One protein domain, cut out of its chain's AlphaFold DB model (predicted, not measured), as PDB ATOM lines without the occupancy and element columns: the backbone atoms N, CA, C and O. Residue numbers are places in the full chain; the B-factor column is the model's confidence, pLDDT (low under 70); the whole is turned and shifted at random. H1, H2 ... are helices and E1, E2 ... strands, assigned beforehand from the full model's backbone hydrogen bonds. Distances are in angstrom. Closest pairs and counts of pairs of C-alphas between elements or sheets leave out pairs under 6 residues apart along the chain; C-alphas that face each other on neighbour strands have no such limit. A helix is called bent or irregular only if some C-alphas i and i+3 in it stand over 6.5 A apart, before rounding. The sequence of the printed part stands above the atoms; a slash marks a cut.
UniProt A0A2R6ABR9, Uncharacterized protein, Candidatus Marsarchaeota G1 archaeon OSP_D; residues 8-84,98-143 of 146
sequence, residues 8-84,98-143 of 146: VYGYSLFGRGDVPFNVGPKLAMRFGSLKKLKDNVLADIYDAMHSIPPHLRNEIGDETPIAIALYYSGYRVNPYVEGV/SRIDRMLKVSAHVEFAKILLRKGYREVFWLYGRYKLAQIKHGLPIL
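AT A GLANCE: This is residues 8 to 84 and 98 to 143 of the 146 residues of an uncharacterized protein of Candidatus Marsarchaeota G1 archaeon OSP_D (UniProt A0A2R6ABR9). A ribbon of two antiparallel strands, E1 and E2, sits toward one end of an elongated helical body, and a long helical hairpin, H4 and H5, reaches to the other end. H3 lies between the ribbon and the hairpin, H1 packs on H3 and H4, and the short H2 packs on H4. The printed part has 123 residues, with five named helices and two named strands in the order E1, H1, H2, H3, E2, H4, H5; the class is mostly helix. The whole is compact, with a radius of gyration of the C-alphas of 14.8 A and spans of 48 by 29 by 28 A.

IN THESE COORDINATES: Strand E1, residues 8 to 12, begins at C-alpha 8, (20.020, 7.284, 34.124), and E2 is residues 77 to 82, 15.1 A long. H3 is residues 63 to 72, 14.5 A, H1 residues 39 to 50, 16.2 A, and H2 residues 54 to 57. H4, residues 99 to 118, is 28.8 A long and begins at C-alpha 99, (43.289, 4.228, 61.789). H5, residues 122 to 143, is 31.0 A long and ends at C-alpha 143, (49.201, 11.467, 68.858). H5 is neither bent nor irregular, but only just: C-alphas 138 and 141 are 6.2 A apart.

HOW THE PARTS SIT: E1 and E2 are antiparallel neighbours at 143 degrees, with N 9 and O 80 at 2.7 A and N 78 and O 11 at 2.7 A, within hydrogen-bond range. The closest C-alphas of H3 and E2 are those of Ala 67 and Asn 78, 7.2 A. H3 and H1 touch at Ala 69 and Val 41, closest C-alphas 6.1 A apart, at a shallow tilt of 32 degrees, only just short of steep, opposite ways. H4 is the hub, touching H1, H2 and H5. It touches H1 at a steep tilt of 41 degrees, opposite ways, the closest C-alphas being those of Ile 115 and Ala 48, 5.9 A. It touches H2 with residues 104 to 108 alone, closest at the C-alphas of Ala 108 and Leu 56, 5.3 A. H4 and H5 form a helical hairpin at a shallow tilt of 29 degrees; their closest C-alphas are those of Ala 113 and Tyr 128, 5.3 A. H1 and H5 are apart. Every O i to N i+4 pair is within hydrogen-bond range in H1, H3 and H4, and 14 of 18 in H5; H2 is too short for such a pair.

THE WHOLE: The C-alphas farthest apart are those of Gly 32 and Leu 143, 48.9 A. Residues 85 to 97 are not printed, and C-alphas 84 and 98 are 28.0 A apart across this cut. The link from E1 to H1, 26 residues, is long. The mean pLDDT of the printed part is 78.5; it is under 70 at residues 8 to 20, 22 to 35, 78 to 84 and 143.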
ATOM      1  N   VAL A   8      19.012   6.303  33.703       54.28
ATOM      2  CA  VAL A   8      20.020   7.284  34.124       54.28
ATOM      3  C   VAL A   8      19.379   8.215  35.146       54.28
ATOM      4  O   VAL A   8      18.435   8.930  34.822       54.28
ATOM      5  N   TYR A   9      19.897   8.212  36.367       58.25
ATOM      6  CA  TYR A   9      19.512   9.114  37.446       58.25
ATOM      7  C   TYR A   9      20.553  10.217  37.598       58.25
ATOM      8  O   TYR A   9      21.726  10.049  37.278       58.25
ATOM      9  N   GLY A  10      20.130  11.372  38.090       55.78
ATOM     10  CA  GLY A  10      21.028  12.467  38.422       55.78
ATOM     11  C   GLY A  10      21.128  12.622  39.929       55.78
ATOM     12  O   GLY A  10      20.109  12.841  40.577       55.78
ATOM     13  N   TYR A  11      22.336  12.559  40.487       61.66
ATOM     14  CA  TYR A  11      22.570  13.016  41.858       61.66
ATOM     15  C   TYR A  11      23.090  14.443  41.832       61.66
ATOM     16  O   TYR A  11      23.920  14.790  40.996       61.66
ATOM     17  N   SER A  12      22.626  15.284  42.749       62.94
ATOM     18  CA  SER A  12      23.206  16.616  42.900       62.94
ATOM     19  C   SER A  12      24.703  16.496  43.208       62.94
ATOM     20  O   SER A  12      25.099  15.703  44.060       62.94
ATOM     21  N   LEU A  13      25.539  17.295  42.533       68.31
ATOM     22  CA  LEU A  13      26.951  17.460  42.919       68.31
ATOM     23  C   LEU A  13      27.100  18.223  44.246       68.31
ATOM     24  O   LEU A  13      28.206  18.331  44.784       68.31
ATOM     25  N   PHE A  14      25.986  18.738  44.764       66.94
ATOM     26  CA  PHE A  14      25.877  19.434  46.030       66.94
ATOM     27  C   PHE A  14      25.252  18.529  47.086       66.94
ATOM     28  O   PHE A  14      24.287  17.805  46.833       66.94
ATOM     29  N   GLY A  15      25.821  18.569  48.285       58.66
ATOM     30  CA  GLY A  15      25.279  17.891  49.453       58.66
ATOM     31  C   GLY A  15      24.266  18.731  50.213       58.66
ATOM     32  O   GLY A  15      23.794  19.759  49.737       58.66
ATOM     33  N   ARG A  16      23.949  18.292  51.435       58.62
ATOM     34  CA  ARG A  16      23.152  19.101  52.367       58.62
ATOM     35  C   ARG A  16      23.832  20.460  52.575       58.62
ATOM     36  O   ARG A  16      25.024  20.495  52.871       58.62
ATOM     37  N   GLY A  17      23.065  21.542  52.434       57.88
ATOM     38  CA  GLY A  17      23.556  22.915  52.586       57.88
ATOM     39  C   GLY A  17      24.434  23.408  51.432       57.88
ATOM     40  O   GLY A  17      25.367  24.160  51.681       57.88
ATOM     41  N   ASP A  18      24.193  22.940  50.201       63.78
ATOM     42  CA  ASP A  18      24.881  23.387  48.977       63.78
ATOM     43  C   ASP A  18      26.412  23.233  48.986       63.78
ATOM     44  O   ASP A  18      27.144  23.916  48.270       63.78
ATOM     45  N   VAL A  19      26.923  22.283  49.771       65.75
ATOM     46  CA  VAL A  19      28.357  21.984  49.812       65.75
ATOM     47  C   VAL A  19      28.756  21.218  48.543       65.75
ATOM     48  O   VAL A  19      28.233  20.120  48.319       65.75
ATOM     49  N   PRO A  20      29.691  21.729  47.719       67.31
ATOM     50  CA  PRO A  20      30.099  21.076  46.480       67.31
ATOM     51  C   PRO A  20      30.903  19.792  46.736       67.31
ATOM     52  O   PRO A  20      31.482  19.572  47.808       67.31
ATOM     53  N   PHE A  21      30.954  18.934  45.715       73.62
ATOM     54  CA  PHE A  21      31.672  17.652  45.726       73.62
ATOM     55  C   PHE A  21      31.148  16.686  46.796       73.62
ATOM     56  O   PHE A  21      31.912  16.002  47.488       73.62
ATOM     57  N   ASN A  22      29.829  16.648  46.981       64.12
ATOM     58  CA  ASN A  22      29.206  15.573  47.739       64.12
ATOM     59  C   ASN A  22      28.991  14.386  46.802       64.12
ATOM     60  O   ASN A  22      27.961  14.282  46.139       64.12
ATOM     61  N   VAL A  23      30.013  13.546  46.671       59.97
ATOM     62  CA  VAL A  23      29.978  12.462  45.692       59.97
ATOM     63  C   VAL A  23      29.253  11.255  46.283       59.97
ATOM     64  O   VAL A  23      29.644  10.732  47.325       59.97
ATOM     65  N   GLY A  24      28.146  10.881  45.638       53.16
ATOM     66  CA  GLY A  24      27.361   9.684  45.934       53.16
ATOM     67  C   GLY A  24      28.007   8.399  45.391       53.16
ATOM     68  O   GLY A  24      29.191   8.408  45.055       53.16
ATOM     69  N   PRO A  25      27.258   7.279  45.317       49.22
ATOM     70  CA  PRO A  25      27.792   5.994  44.867       49.22
ATOM     71  C   PRO A  25      28.351   6.048  43.435       49.22
ATOM     72  O   PRO A  25      27.962   6.902  42.639       49.22
ATOM     73  N   LYS A  26      29.268   5.106  43.153       53.78
ATOM     74  CA  LYS A  26      30.095   4.975  41.942       53.78
ATOM     75  C   LYS A  26      29.436   5.435  40.645       53.78
ATOM     76  O   LYS A  26      28.285   5.124  40.343       53.78
ATOM     77  N   LEU A  27      30.244   6.129  39.856       55.78
ATOM     78  CA  LEU A  27      29.823   6.859  38.675       55.78
ATOM     79  C   LEU A  27      29.804   5.947  37.455       55.78
ATOM     80  O   LEU A  27      30.788   5.288  37.130       55.78
ATOM     81  N   ALA A  28      28.679   5.948  36.754       52.59
ATOM     82  CA  ALA A  28      28.560   5.378  35.427       52.59
ATOM     83  C   ALA A  28      28.214   6.530  34.486       52.59
ATOM     84  O   ALA A  28      27.160   7.148  34.611       52.59
ATOM     85  N   MET A  29      29.130   6.870  33.581       55.81
ATOM     86  CA  MET A  29      28.971   8.008  32.677       55.81
ATOM     87  C   MET A  29      28.679   7.527  31.258       55.81
ATOM     88  O   MET A  29      29.367   6.661  30.724       55.81
ATOM     89  N   ARG A  30      27.662   8.114  30.616       51.69
ATOM     90  CA  ARG A  30      27.411   7.918  29.184       51.69
ATOM     91  C   ARG A  30      28.279   8.906  28.403       51.69
ATOM     92  O   ARG A  30      28.105  10.108  28.553       51.69
ATOM     93  N   PHE A  31      29.149   8.415  27.518       45.72
ATOM     94  CA  PHE A  31      30.094   9.229  26.725       45.72
ATOM     95  C   PHE A  31      29.470  10.441  25.992       45.72
ATOM     96  O   PHE A  31      30.149  11.432  25.750       45.72
ATOM     97  N   GLY A  32      28.166  10.421  25.684       51.44
ATOM     98  CA  GLY A  32      27.473  11.532  25.018       51.44
ATOM     99  C   GLY A  32      27.056  12.717  25.905       51.44
ATOM    100  O   GLY A  32      26.712  13.766  25.361       51.44
ATOM    101  N   SER A  33      27.056  12.589  27.241       59.25
ATOM    102  CA  SER A  33      26.579  13.652  28.149       59.25
ATOM    103  C   SER A  33      27.659  14.662  28.559       59.25
ATOM    104  O   SER A  33      27.338  15.698  29.142       59.25
ATOM    105  N   LEU A  34      28.926  14.412  28.214       68.44
ATOM    106  CA  LEU A  34      30.096  15.152  28.704       68.44
ATOM    107  C   LEU A  34      30.645  16.211  27.730       68.44
ATOM    108  O   LEU A  34      31.799  16.613  27.827       68.44
ATOM    109  N   LYS A  35      29.810  16.714  26.812       69.81
ATOM    110  CA  LYS A  35      30.208  17.697  25.782       69.81
ATOM    111  C   LYS A  35      30.766  19.025  26.317       69.81
ATOM    112  O   LYS A  35      31.323  19.786  25.539       69.81
ATOM    113  N   LYS A  36      30.565  19.340  27.600       78.00
ATOM    114  CA  LYS A  36      31.026  20.589  28.229       78.00
ATOM    115  C   LYS A  36      32.292  20.411  29.069       78.00
ATOM    116  O   LYS A  36      32.683  21.363  29.739       78.00
ATOM    117  N   LEU A  37      32.888  19.212  29.092       83.44
ATOM    118  CA  LEU A  37      34.141  18.998  29.811       83.44
ATOM    119  C   LEU A  37      35.210  19.957  29.296       83.44
ATOM    120  O   LEU A  37      35.391  20.111  28.092       83.44
ATOM    121  N   LYS A  38      35.884  20.619  30.230       87.75
ATOM    122  CA  LYS A  38      36.953  21.554  29.911       87.75
ATOM    123  C   LYS A  38      38.302  20.855  30.038       87.75
ATOM    124  O   LYS A  38      38.664  20.413  31.129       87.75
ATOM    125  N   ASP A  39      39.054  20.804  28.944       88.00
ATOM    126  CA  ASP A  39      40.340  20.100  28.890       88.00
ATOM    127  C   ASP A  39      41.366  20.662  29.875       88.00
ATOM    128  O   ASP A  39      42.104  19.905  30.499       88.00
ATOM    129  N   ASN A  40      41.365  21.980  30.101       92.62
ATOM    130  CA  ASN A  40      42.246  22.606  31.087       92.62
ATOM    131  C   ASN A  40      41.956  22.126  32.521       92.62
ATOM    132  O   ASN A  40      42.884  21.899  33.289       92.62
ATOM    133  N   VAL A  41      40.682  21.903  32.865       91.69
ATOM    134  CA  VAL A  41      40.289  21.360  34.174       91.69
ATOM    135  C   VAL A  41      40.759  19.917  34.319       91.69
ATOM    136  O   VAL A  41      41.262  19.533  35.373       91.69
ATOM    137  N   LEU A  42      40.619  19.111  33.264       91.00
ATOM    138  CA  LEU A  42      41.089  17.726  33.260       91.00
ATOM    139  C   LEU A  42      42.613  17.645  33.394       91.00
ATOM    140  O   LEU A  42      43.100  16.850  34.198       91.00
ATOM    141  N   ALA A  43      43.347  18.488  32.663       93.56
ATOM    142  CA  ALA A  43      44.801  18.579  32.752       93.56
ATOM    143  C   ALA A  43      45.251  18.985  34.164       93.56
ATOM    144  O   ALA A  43      46.078  18.309  34.769       93.56
ATOM    145  N   ASP A  44      44.628  20.008  34.753       95.38
ATOM    146  CA  ASP A  44      44.952  20.452  36.110       95.38
ATOM    147  C   ASP A  44      44.690  19.383  37.177       95.38
ATOM    148  O   ASP A  44      45.467  19.246  38.125       95.38
ATOM    149  N   ILE A  45      43.600  18.625  37.031       93.31
ATOM    150  CA  ILE A  45      43.277  17.495  37.908       93.31
ATOM    151  C   ILE A  45      44.293  16.368  37.727       93.31
ATOM    152  O   ILE A  45      44.756  15.805  38.721       93.31
ATOM    153  N   TYR A  46      44.654  16.044  36.484       93.31
ATOM    154  CA  TYR A  46      45.659  15.033  36.178       93.31
ATOM    155  C   TYR A  46      47.012  15.392  36.805       93.31
ATOM    156  O   TYR A  46      47.581  14.568  37.528       93.31
ATOM    157  N   ASP A  47      47.463  16.634  36.627       94.75
ATOM    158  CA  ASP A  47      48.696  17.171  37.208       94.75
ATOM    159  C   ASP A  47      48.655  17.150  38.738       94.75
ATOM    160  O   ASP A  47      49.628  16.765  39.394       94.75
ATOM    161  N   ALA A  48      47.521  17.538  39.332       93.94
ATOM    162  CA  ALA A  48      47.343  17.527  40.779       93.94
ATOM    163  C   ALA A  48      47.407  16.103  41.346       93.94
ATOM    164  O   ALA A  48      48.084  15.873  42.346       93.94
ATOM    165  N   MET A  49      46.776  15.133  40.679       92.12
ATOM    166  CA  MET A  49      46.906  13.715  41.022       92.12
ATOM    167  C   MET A  49      48.353  13.238  40.866       92.12
ATOM    168  O   MET A  49      48.851  12.491  41.709       92.12
ATOM    169  N   HIS A  50      49.044  13.683  39.810       93.06
ATOM    170  CA  HIS A  50      50.406  13.251  39.502       93.06
ATOM    171  C   HIS A  50      51.473  13.848  40.419       93.06
ATOM    172  O   HIS A  50      52.508  13.222  40.639       93.06
ATOM    173  N   SER A  51      51.171  14.987  41.033       92.88
ATOM    174  CA  SER A  51      52.010  15.646  42.035       92.88
ATOM    175  C   SER A  51      51.985  14.953  43.405       92.88
ATOM    176  O   SER A  51      52.825  15.234  44.257       92.88
ATOM    177  N   ILE A  52      51.026  14.052  43.640       91.69
ATOM    178  CA  ILE A  52      50.916  13.283  44.885       91.69
ATOM    179  C   ILE A  52      51.732  11.989  44.758       91.69
ATOM    180  O   ILE A  52      51.668  11.331  43.707       91.69
ATOM    181  N   PRO A  53      52.451  11.575  45.824       88.50
ATOM    182  CA  PRO A  53      53.157  10.301  45.852       88.50
ATOM    183  C   PRO A  53      52.250   9.128  45.440       88.50
ATOM    184  O   PRO A  53      51.110   9.059  45.910       88.50
ATOM    185  N   PRO A  54      52.728   8.173  44.617       85.69
ATOM    186  CA  PRO A  54      51.883   7.113  44.059       85.69
ATOM    187  C   PRO A  54      51.083   6.316  45.100       85.69
ATOM    188  O   PRO A  54      49.927   5.979  44.866       85.69
ATOM    189  N   HIS A  55      51.665   6.070  46.278       83.31
ATOM    190  CA  HIS A  55      51.008   5.341  47.364       83.31
ATOM    191  C   HIS A  55      49.821   6.105  47.975       83.31
ATOM    192  O   HIS A  55      48.825   5.487  48.323       83.31
ATOM    193  N   LEU A  56      49.889   7.439  48.059       84.44
ATOM    194  CA  LEU A  56      48.778   8.277  48.527       84.44
ATOM    195  C   LEU A  56      47.748   8.530  47.425       84.44
ATOM    196  O   LEU A  56      46.564   8.661  47.711       84.44
ATOM    197  N   ARG A  57      48.180   8.580  46.161       85.12
ATOM    198  CA  ARG A  57      47.284   8.784  45.014       85.12
ATOM    199  C   ARG A  57      46.188   7.720  44.950       85.12
ATOM    200  O   ARG A  57      45.041   8.056  44.678       85.12
ATOM    201  N   ASN A  58      46.534   6.469  45.254       83.19
ATOM    202  CA  ASN A  58      45.597   5.341  45.269       83.19
ATOM    203  C   ASN A  58      44.515   5.453  46.354       83.19
ATOM    204  O   ASN A  58      43.506   4.756  46.283       83.19
ATOM    205  N   GLU A  59      44.701   6.330  47.342       85.62
ATOM    206  CA  GLU A  59      43.698   6.584  48.373       85.62
ATOM    207  C   GLU A  59      42.612   7.577  47.930       85.62
ATOM    208  O   GLU A  59      41.571   7.705  48.585       85.62
ATOM    209  N   ILE A  60      42.833   8.293  46.823       84.44
ATOM    210  CA  ILE A  60      41.849   9.194  46.224       84.44
ATOM    211  C   ILE A  60      40.975   8.365  45.286       84.44
ATOM    212  O   ILE A  60      41.424   7.923  44.230       84.44
ATOM    213  N   GLY A  61      39.718   8.152  45.684       79.19
ATOM    214  CA  GLY A  61      38.724   7.489  44.836       79.19
ATOM    215  C   GLY A  61      38.479   8.282  43.554       79.19
ATOM    216  O   GLY A  61      38.537   9.515  43.576       79.19
ATOM    217  N   ASP A  62      38.186   7.582  42.460       77.00
ATOM    218  CA  ASP A  62      37.899   8.147  41.137       77.00
ATOM    219  C   ASP A  62      36.716   9.124  41.166       77.00
ATOM    220  O   ASP A  62      36.666  10.090  40.402       77.00
ATOM    221  N   GLU A  63      35.811   8.953  42.126       77.19
ATOM    222  CA  GLU A  63      34.652   9.811  42.337       77.19
ATOM    223  C   GLU A  63      35.021  11.282  42.603       77.19
ATOM    224  O   GLU A  63      34.352  12.195  42.110       77.19
ATOM    225  N   THR A  64      36.097  11.532  43.355       83.75
ATOM    226  CA  THR A  64      36.523  12.889  43.739       83.75
ATOM    227  C   THR A  64      37.002  13.729  42.545       83.75
ATOM    228  O   THR A  64      36.426  14.797  42.317       83.75
ATOM    229  N   PRO A  65      38.011  13.305  41.755       86.94
ATOM    230  CA  PRO A  65      38.460  14.063  40.590       86.94
ATOM    231  C   PRO A  65      37.358  14.203  39.536       86.94
ATOM    232  O   PRO A  65      37.221  15.274  38.950       86.94
ATOM    233  N   ILE A  66      36.513  13.183  39.342       83.50
ATOM    234  CA  ILE A  66      35.383  13.272  38.410       83.50
ATOM    235  C   ILE A  66      34.390  14.353  38.852       83.50
ATOM    236  O   ILE A  66      33.992  15.191  38.043       83.50
ATOM    237  N   ALA A  67      33.998  14.384  40.129       82.25
ATOM    238  CA  ALA A  67      33.064  15.391  40.625       82.25
ATOM    239  C   ALA A  67      33.610  16.820  40.473       82.25
ATOM    240  O   ALA A  67      32.855  17.730  40.125       82.25
ATOM    241  N   ILE A  68      34.916  17.012  40.689       88.19
ATOM    242  CA  ILE A  68      35.588  18.300  40.471       88.19
ATOM    243  C   ILE A  68      35.560  18.677  38.989       88.19
ATOM    244  O   ILE A  68      35.138  19.784  38.650       88.19
ATOM    245  N   ALA A  69      35.928  17.747  38.104       88.75
ATOM    246  CA  ALA A  69      35.915  17.970  36.661       88.75
ATOM    247  C   ALA A  69      34.526  18.394  36.170       88.75
ATOM    248  O   ALA A  69      34.392  19.391  35.458       88.75
ATOM    249  N   LEU A  70      33.483  17.680  36.601       84.75
ATOM    250  CA  LEU A  70      32.096  17.974  36.252       84.75
ATOM    251  C   LEU A  70      31.665  19.356  36.753       84.75
ATOM    252  O   LEU A  70      31.156  20.158  35.969       84.75
ATOM    253  N   TYR A  71      31.914  19.661  38.026       87.31
ATOM    254  CA  TYR A  71      31.540  20.938  38.633       87.31
ATOM    255  C   TYR A  71      32.127  22.139  37.878       87.31
ATOM    256  O   TYR A  71      31.394  23.046  37.479       87.31
ATOM    257  N   TYR A  72      33.441  22.131  37.629       89.62
ATOM    258  CA  TYR A  72      34.137  23.239  36.960       89.62
ATOM    259  C   TYR A  72      33.885  23.299  35.448       89.62
ATOM    260  O   TYR A  72      34.032  24.356  34.819       89.62
ATOM    261  N   SER A  73      33.413  22.192  34.879       87.44
ATOM    262  CA  SER A  73      32.865  22.113  33.523       87.44
ATOM    263  C   SER A  73      31.401  22.575  33.435       87.44
ATOM    264  O   SER A  73      30.797  22.543  32.365       87.44
ATOM    265  N   GLY A  74      30.816  23.050  34.542       84.62
ATOM    266  CA  GLY A  74      29.472  23.634  34.584       84.62
ATOM    267  C   GLY A  74      28.342  22.621  34.772       84.62
ATOM    268  O   GLY A  74      27.169  22.987  34.674       84.62
ATOM    269  N   TYR A  75      28.660  21.360  35.062       81.25
ATOM    270  CA  TYR A  75      27.660  20.385  35.471       81.25
ATOM    271  C   TYR A  75      27.301  20.612  36.941       81.25
ATOM    272  O   TYR A  75      28.153  20.870  37.787       81.25
ATOM    273  N   ARG A  76      26.007  20.525  37.252       76.06
ATOM    274  CA  ARG A  76      25.474  20.622  38.625       76.06
ATOM    275  C   ARG A  76      24.896  19.296  39.118       76.06
ATOM    276  O   ARG A  76      24.679  19.108  40.311       76.06
ATOM    277  N   VAL A  77      24.707  18.366  38.189       70.88
ATOM    278  CA  VAL A  77      24.170  17.030  38.409       70.88
ATOM    279  C   VAL A  77      25.202  16.025  37.926       70.88
ATOM    280  O   VAL A  77      25.724  16.143  36.817       70.88
ATOM    281  N   ASN A  78      25.489  15.050  38.772       67.81
ATOM    282  CA  ASN A  78      26.327  13.914  38.472       67.81
ATOM    283  C   ASN A  78      25.467  12.805  37.849       67.81
ATOM    284  O   ASN A  78      24.542  12.325  38.517       67.81
ATOM    285  N   PRO A  79      25.707  12.418  36.585       58.72
ATOM    286  CA  PRO A  79      24.980  11.317  35.978       58.72
ATOM    287  C   PRO A  79      25.367   9.991  36.646       58.72
ATOM    288  O   PRO A  79      26.539   9.633  36.743       58.72
ATOM    289  N   TYR A  80      24.356   9.259  37.086       58.19
ATOM    290  CA  TYR A  80      24.428   7.910  37.624       58.19
ATOM    291  C   TYR A  80      23.570   7.000  36.756       58.19
ATOM    292  O   TYR A  80      22.491   7.382  36.318       58.19
ATOM    293  N   VAL A  81      24.023   5.782  36.504       52.16
ATOM    294  CA  VAL A  81      23.258   4.809  35.726       52.16
ATOM    295  C   VAL A  81      22.862   3.671  36.657       52.16
ATOM    296  O   VAL A  81      23.719   2.984  37.217       52.16
ATOM    297  N   GLU A  82      21.557   3.471  36.831       43.50
ATOM    298  CA  GLU A  82      21.016   2.330  37.561       43.50
ATOM    299  C   GLU A  82      21.198   1.089  36.685       43.50
ATOM    300  O   GLU A  82      20.492   0.856  35.707       43.50
ATOM    301  N   GLY A  83      22.269   0.365  36.980       39.91
ATOM    302  CA  GLY A  83      22.752  -0.753  36.174       39.91
ATOM    303  C   GLY A  83      24.161  -1.203  36.558       39.91
ATOM    304  O   GLY A  83      24.539  -2.327  36.260       39.91
ATOM    305  N   VAL A  84      24.921  -0.376  37.292       43.19
ATOM    306  CA  VAL A  84      26.232  -0.761  37.865       43.19
ATOM    307  C   VAL A  84      26.145  -1.000  39.375       43.19
ATOM    308  O   VAL A  84      27.133  -0.932  40.108       43.19
ATOM    309  N   SER A  98      42.341   0.425  58.998       76.88
ATOM    310  CA  SER A  98      43.180   0.797  60.118       76.88
ATOM    311  C   SER A  98      43.070   2.309  60.314       76.88
ATOM    312  O   SER A  98      42.734   3.071  59.398       76.88
ATOM    313  N   ARG A  99      43.309   2.783  61.536       77.69
ATOM    314  CA  ARG A  99      43.289   4.228  61.789       77.69
ATOM    315  C   ARG A  99      44.334   4.954  60.928       77.69
ATOM    316  O   ARG A  99      44.088   6.082  60.506       77.69
ATOM    317  N   ILE A 100      45.437   4.268  60.618       78.81
ATOM    318  CA  ILE A 100      46.489   4.721  59.706       78.81
ATOM    319  C   ILE A 100      45.941   4.843  58.283       78.81
ATOM    320  O   ILE A 100      46.082   5.908  57.695       78.81
ATOM    321  N   ASP A 101      45.227   3.839  57.768       81.44
ATOM    322  CA  ASP A 101      44.638   3.870  56.418       81.44
ATOM    323  C   ASP A 101      43.670   5.055  56.272       81.44
ATOM    324  O   ASP A 101      43.696   5.788  55.284       81.44
ATOM    325  N   ARG A 102      42.846   5.317  57.301       82.50
ATOM    326  CA  ARG A 102      41.970   6.503  57.314       82.50
ATOM    327  C   ARG A 102      42.775   7.795  57.269       82.50
ATOM    328  O   ARG A 102      42.386   8.726  56.571       82.50
ATOM    329  N   MET A 103      43.879   7.866  58.009       84.81
ATOM    330  CA  MET A 103      44.724   9.054  58.034       84.81
ATOM    331  C   MET A 103      45.475   9.259  56.715       84.81
ATOM    332  O   MET A 103      45.556  10.398  56.254       84.81
ATOM    333  N   LEU A 104      45.950   8.188  56.075       86.50
ATOM    334  CA  LEU A 104      46.540   8.222  54.734       86.50
ATOM    335  C   LEU A 104      45.522   8.738  53.719       86.50
ATOM    336  O   LEU A 104      45.794   9.717  53.024       86.50
ATOM    337  N   LYS A 105      44.312   8.171  53.724       86.50
ATOM    338  CA  LYS A 105      43.228   8.601  52.842       86.50
ATOM    339  C   LYS A 105      42.886  10.066  52.996       86.50
ATOM    340  O   LYS A 105      42.798  10.801  52.013       86.50
ATOM    341  N   VAL A 106      42.700  10.508  54.231       88.31
ATOM    342  CA  VAL A 106      42.375  11.902  54.503       88.31
ATOM    343  C   VAL A 106      43.527  12.826  54.097       88.31
ATOM    344  O   VAL A 106      43.282  13.858  53.476       88.31
ATOM    345  N   SER A 107      44.774  12.450  54.382       89.94
ATOM    346  CA  SER A 107      45.952  13.248  54.022       89.94
ATOM    347  C   SER A 107      46.118  13.370  52.506       89.94
ATOM    348  O   SER A 107      46.395  14.465  52.019       89.94
ATOM    349  N   ALA A 108      45.854  12.297  51.756       90.75
ATOM    350  CA  ALA A 108      45.855  12.323  50.296       90.75
ATOM    351  C   ALA A 108      44.845  13.341  49.740       90.75
ATOM    352  O   ALA A 108      45.191  14.155  48.884       90.75
ATOM    353  N   HIS A 109      43.620  13.369  50.277       90.88
ATOM    354  CA  HIS A 109      42.601  14.335  49.855       90.88
ATOM    355  C   HIS A 109      42.951  15.778  50.250       90.88
ATOM    356  O   HIS A 109      42.641  16.702  49.501       90.88
ATOM    357  N   VAL A 110      43.603  15.988  51.402       92.50
ATOM    358  CA  VAL A 110      44.079  17.316  51.826       92.50
ATOM    359  C   VAL A 110      45.144  17.846  50.866       92.50
ATOM    360  O   VAL A 110      45.026  18.987  50.417       92.50
ATOM    361  N   GLU A 111      46.155  17.043  50.524       93.50
ATOM    362  CA  GLU A 111      47.212  17.461  49.592       93.50
ATOM    363  C   GLU A 111      46.660  17.696  48.182       93.50
ATOM    364  O   GLU A 111      46.944  18.729  47.574       93.50
ATOM    365  N   PHE A 112      45.779  16.817  47.703       93.94
ATOM    366  CA  PHE A 112      45.085  17.004  46.429       93.94
ATOM    367  C   PHE A 112      44.307  18.320  46.371       93.94
ATOM    368  O   PHE A 112      44.487  19.126  45.455       93.94
ATOM    369  N   ALA A 113      43.486  18.577  47.392       93.19
ATOM    370  CA  ALA A 113      42.692  19.793  47.476       93.19
ATOM    371  C   ALA A 113      43.575  21.048  47.559       93.19
ATOM    372  O   ALA A 113      43.275  22.062  46.933       93.19
ATOM    373  N   LYS A 114      44.694  20.979  48.285       94.44
ATOM    374  CA  LYS A 114      45.662  22.074  48.419       94.44
ATOM    375  C   LYS A 114      46.324  22.435  47.088       94.44
ATOM    376  O   LYS A 114      46.499  23.621  46.810       94.44
ATOM    377  N   ILE A 115      46.679  21.447  46.265       95.31
ATOM    378  CA  ILE A 115      47.260  21.688  44.935       95.31
ATOM    379  C   ILE A 115      46.241  22.385  44.027       95.31
ATOM    380  O   ILE A 115      46.560  23.403  43.414       95.31
ATOM    381  N   LEU A 116      45.001  21.896  43.993       94.69
ATOM    382  CA  LEU A 116      43.937  22.509  43.195       94.69
ATOM    383  C   LEU A 116      43.578  23.922  43.683       94.69
ATOM    384  O   LEU A 116      43.385  24.825  42.874       94.69
ATOM    385  N   LEU A 117      43.574  24.163  44.995       95.00
ATOM    386  CA  LEU A 117      43.377  25.506  45.547       95.00
ATOM    387  C   LEU A 117      44.444  26.494  45.060       95.00
ATOM    388  O   LEU A 117      44.111  27.621  44.697       95.00
ATOM    389  N   ARG A 118      45.713  26.068  44.989       94.81
ATOM    390  CA  ARG A 118      46.809  26.889  44.441       94.81
ATOM    391  C   ARG A 118      46.639  27.186  42.950       94.81
ATOM    392  O   ARG A 118      47.060  28.247  42.506       94.81
ATOM    393  N   LYS A 119      46.000  26.285  42.200       93.81
ATOM    394  CA  LYS A 119      45.632  26.478  40.787       93.81
ATOM    395  C   LYS A 119      44.373  27.349  40.595       93.81
ATOM    396  O   LYS A 119      43.992  27.618  39.463       93.81
ATOM    397  N   GLY A 120      43.735  27.818  41.673       92.94
ATOM    398  CA  GLY A 120      42.606  28.759  41.614       92.94
ATOM    399  C   GLY A 120      41.213  28.130  41.716       92.94
ATOM    400  O   GLY A 120      40.217  28.846  41.623       92.94
ATOM    401  N   TYR A 121      41.115  26.821  41.966       92.75
ATOM    402  CA  TYR A 121      39.844  26.107  42.135       92.75
ATOM    403  C   TYR A 121      39.245  26.364  43.532       92.75
ATOM    404  O   TYR A 121      39.363  25.545  44.441       92.75
ATOM    405  N   ARG A 122      38.628  27.536  43.733       91.50
ATOM    406  CA  ARG A 122      38.223  28.056  45.057       91.50
ATOM    407  C   ARG A 122      37.244  27.162  45.813       91.50
ATOM    408  O   ARG A 122      37.393  26.958  47.012       91.50
ATOM    409  N   GLU A 123      36.253  26.611  45.132       89.69
ATOM    410  CA  GLU A 123      35.205  25.778  45.719       89.69
ATOM    411  C   GLU A 123      35.756  24.468  46.289       89.69
ATOM    412  O   GLU A 123      35.159  23.903  47.209       89.69
ATOM    413  N   VAL A 124      36.943  24.025  45.842       91.56
ATOM    414  CA  VAL A 124      37.694  22.904  46.442       91.56
ATOM    415  C   VAL A 124      38.050  23.177  47.909       91.56
ATOM    416  O   VAL A 124      38.316  22.241  48.661       91.56
ATOM    417  N   PHE A 125      37.944  24.421  48.385       91.44
ATOM    418  CA  PHE A 125      38.065  24.766  49.802       91.44
ATOM    419  C   PHE A 125      37.114  23.953  50.690       91.44
ATOM    420  O   PHE A 125      37.507  23.508  51.767       91.44
ATOM    421  N   TRP A 126      35.894  23.676  50.226       88.75
ATOM    422  CA  TRP A 126      34.935  22.852  50.963       88.75
ATOM    423  C   TRP A 126      35.389  21.397  51.105       88.75
ATOM    424  O   TRP A 126      35.151  20.756  52.132       88.75
ATOM    425  N   LEU A 127      36.063  20.873  50.079       88.44
ATOM    426  CA  LEU A 127      36.695  19.558  50.119       88.44
ATOM    427  C   LEU A 127      37.874  19.574  51.099       88.44
ATOM    428  O   LEU A 127      37.945  18.731  51.992       88.44
ATOM    429  N   TYR A 128      38.748  20.578  50.974       91.06
ATOM    430  CA  TYR A 128      39.900  20.776  51.850       91.06
ATOM    431  C   TYR A 128      39.479  20.841  53.319       91.06
ATOM    432  O   TYR A 128      39.989  20.072  54.126       91.06
ATOM    433  N   GLY A 129      38.514  21.694  53.673       87.75
ATOM    434  CA  GLY A 129      38.041  21.863  55.047       87.75
ATOM    435  C   GLY A 129      37.467  20.572  55.635       87.75
ATOM    436  O   GLY A 129      37.855  20.169  56.732       87.75
ATOM    437  N   ARG A 130      36.615  19.867  54.878       87.50
ATOM    438  CA  ARG A 130      36.024  18.577  55.281       87.50
ATOM    439  C   ARG A 130      37.095  17.547  55.634       87.50
ATOM    440  O   ARG A 130      37.030  16.922  56.693       87.50
ATOM    441  N   TYR A 131      38.089  17.388  54.762       88.38
ATOM    442  CA  TYR A 131      39.167  16.434  54.989       88.38
ATOM    443  C   TYR A 131      40.170  16.932  56.030       88.38
ATOM    444  O   TYR A 131      40.653  16.134  56.820       88.38
ATOM    445  N   LYS A 132      40.421  18.237  56.149       89.38
ATOM    446  CA  LYS A 132      41.299  18.778  57.192       89.38
ATOM    447  C   LYS A 132      40.729  18.551  58.593       89.38
ATOM    448  O   LYS A 132      41.459  18.119  59.483       89.38
ATOM    449  N   LEU A 133      39.423  18.747  58.775       86.94
ATOM    450  CA  LEU A 133      38.729  18.422  60.026       86.94
ATOM    451  C   LEU A 133      38.784  16.920  60.329       86.94
ATOM    452  O   LEU A 133      39.068  16.528  61.463       86.94
ATOM    453  N   ALA A 134      38.583  16.070  59.318       85.12
ATOM    454  CA  ALA A 134      38.768  14.629  59.467       85.12
ATOM    455  C   ALA A 134      40.222  14.268  59.831       85.12
ATOM    456  O   ALA A 134      40.441  13.354  60.624       85.12
ATOM    457  N   GLN A 135      41.208  15.004  59.308       85.50
ATOM    458  CA  GLN A 135      42.630  14.775  59.569       85.50
ATOM    459  C   GLN A 135      42.936  15.036  61.041       85.50
ATOM    460  O   GLN A 135      43.560  14.207  61.689       85.50
ATOM    461  N   ILE A 136      42.429  16.147  61.583       85.75
ATOM    462  CA  ILE A 136      42.559  16.494  63.002       85.75
ATOM    463  C   ILE A 136      41.854  15.443  63.867       85.75
ATOM    464  O   ILE A 136      42.452  14.907  64.798       85.75
ATOM    465  N   LYS A 137      40.613  15.079  63.520       84.25
ATOM    466  CA  LYS A 137      39.827  14.079  64.260       84.25
ATOM    467  C   LYS A 137      40.522  12.716  64.335       84.25
ATOM    468  O   LYS A 137      40.433  12.049  65.360       84.25
ATOM    469  N   HIS A 138      41.169  12.281  63.257       78.94
ATOM    470  CA  HIS A 138      41.867  10.994  63.214       78.94
ATOM    471  C   HIS A 138      43.311  11.064  63.723       78.94
ATOM    472  O   HIS A 138      43.805  10.060  64.232       78.94
ATOM    473  N   GLY A 139      43.957  12.228  63.635       76.62
ATOM    474  CA  GLY A 139      45.315  12.460  64.123       76.62
ATOM    475  C   GLY A 139      45.404  12.601  65.640       76.62
ATOM    476  O   GLY A 139      46.344  12.076  66.230       76.62
ATOM    477  N   LEU A 140      44.410  13.225  66.288       75.94
ATOM    478  CA  LEU A 140      44.381  13.393  67.750       75.94
ATOM    479  C   LEU A 140      44.538  12.044  68.492       75.94
ATOM    480  O   LEU A 140      45.480  11.913  69.268       75.94
ATOM    481  N   PRO A 141      43.743  10.993  68.211       73.69
ATOM    482  CA  PRO A 141      43.914   9.695  68.870       73.69
ATOM    483  C   PRO A 141      45.266   9.014  68.600       73.69
ATOM    484  O   PRO A 141      45.742   8.246  69.425       73.69
ATOM    485  N   ILE A 142      45.893   9.269  67.445       70.75
ATOM    486  CA  ILE A 142      47.204   8.689  67.103       70.75
ATOM    487  C   ILE A 142      48.320   9.372  67.896       70.75
ATOM    488  O   ILE A 142      49.214   8.692  68.386       70.75
ATOM    489  N   LEU A 143      48.243  10.695  68.063       66.81
ATOM    490  CA  LEU A 143      49.201  11.467  68.858       66.81
ATOM    491  C   LEU A 143      49.102  11.157  70.357       66.81
ATOM    492  O   LEU A 143      50.119  11.155  71.041       66.81
TER     493      LEU A 143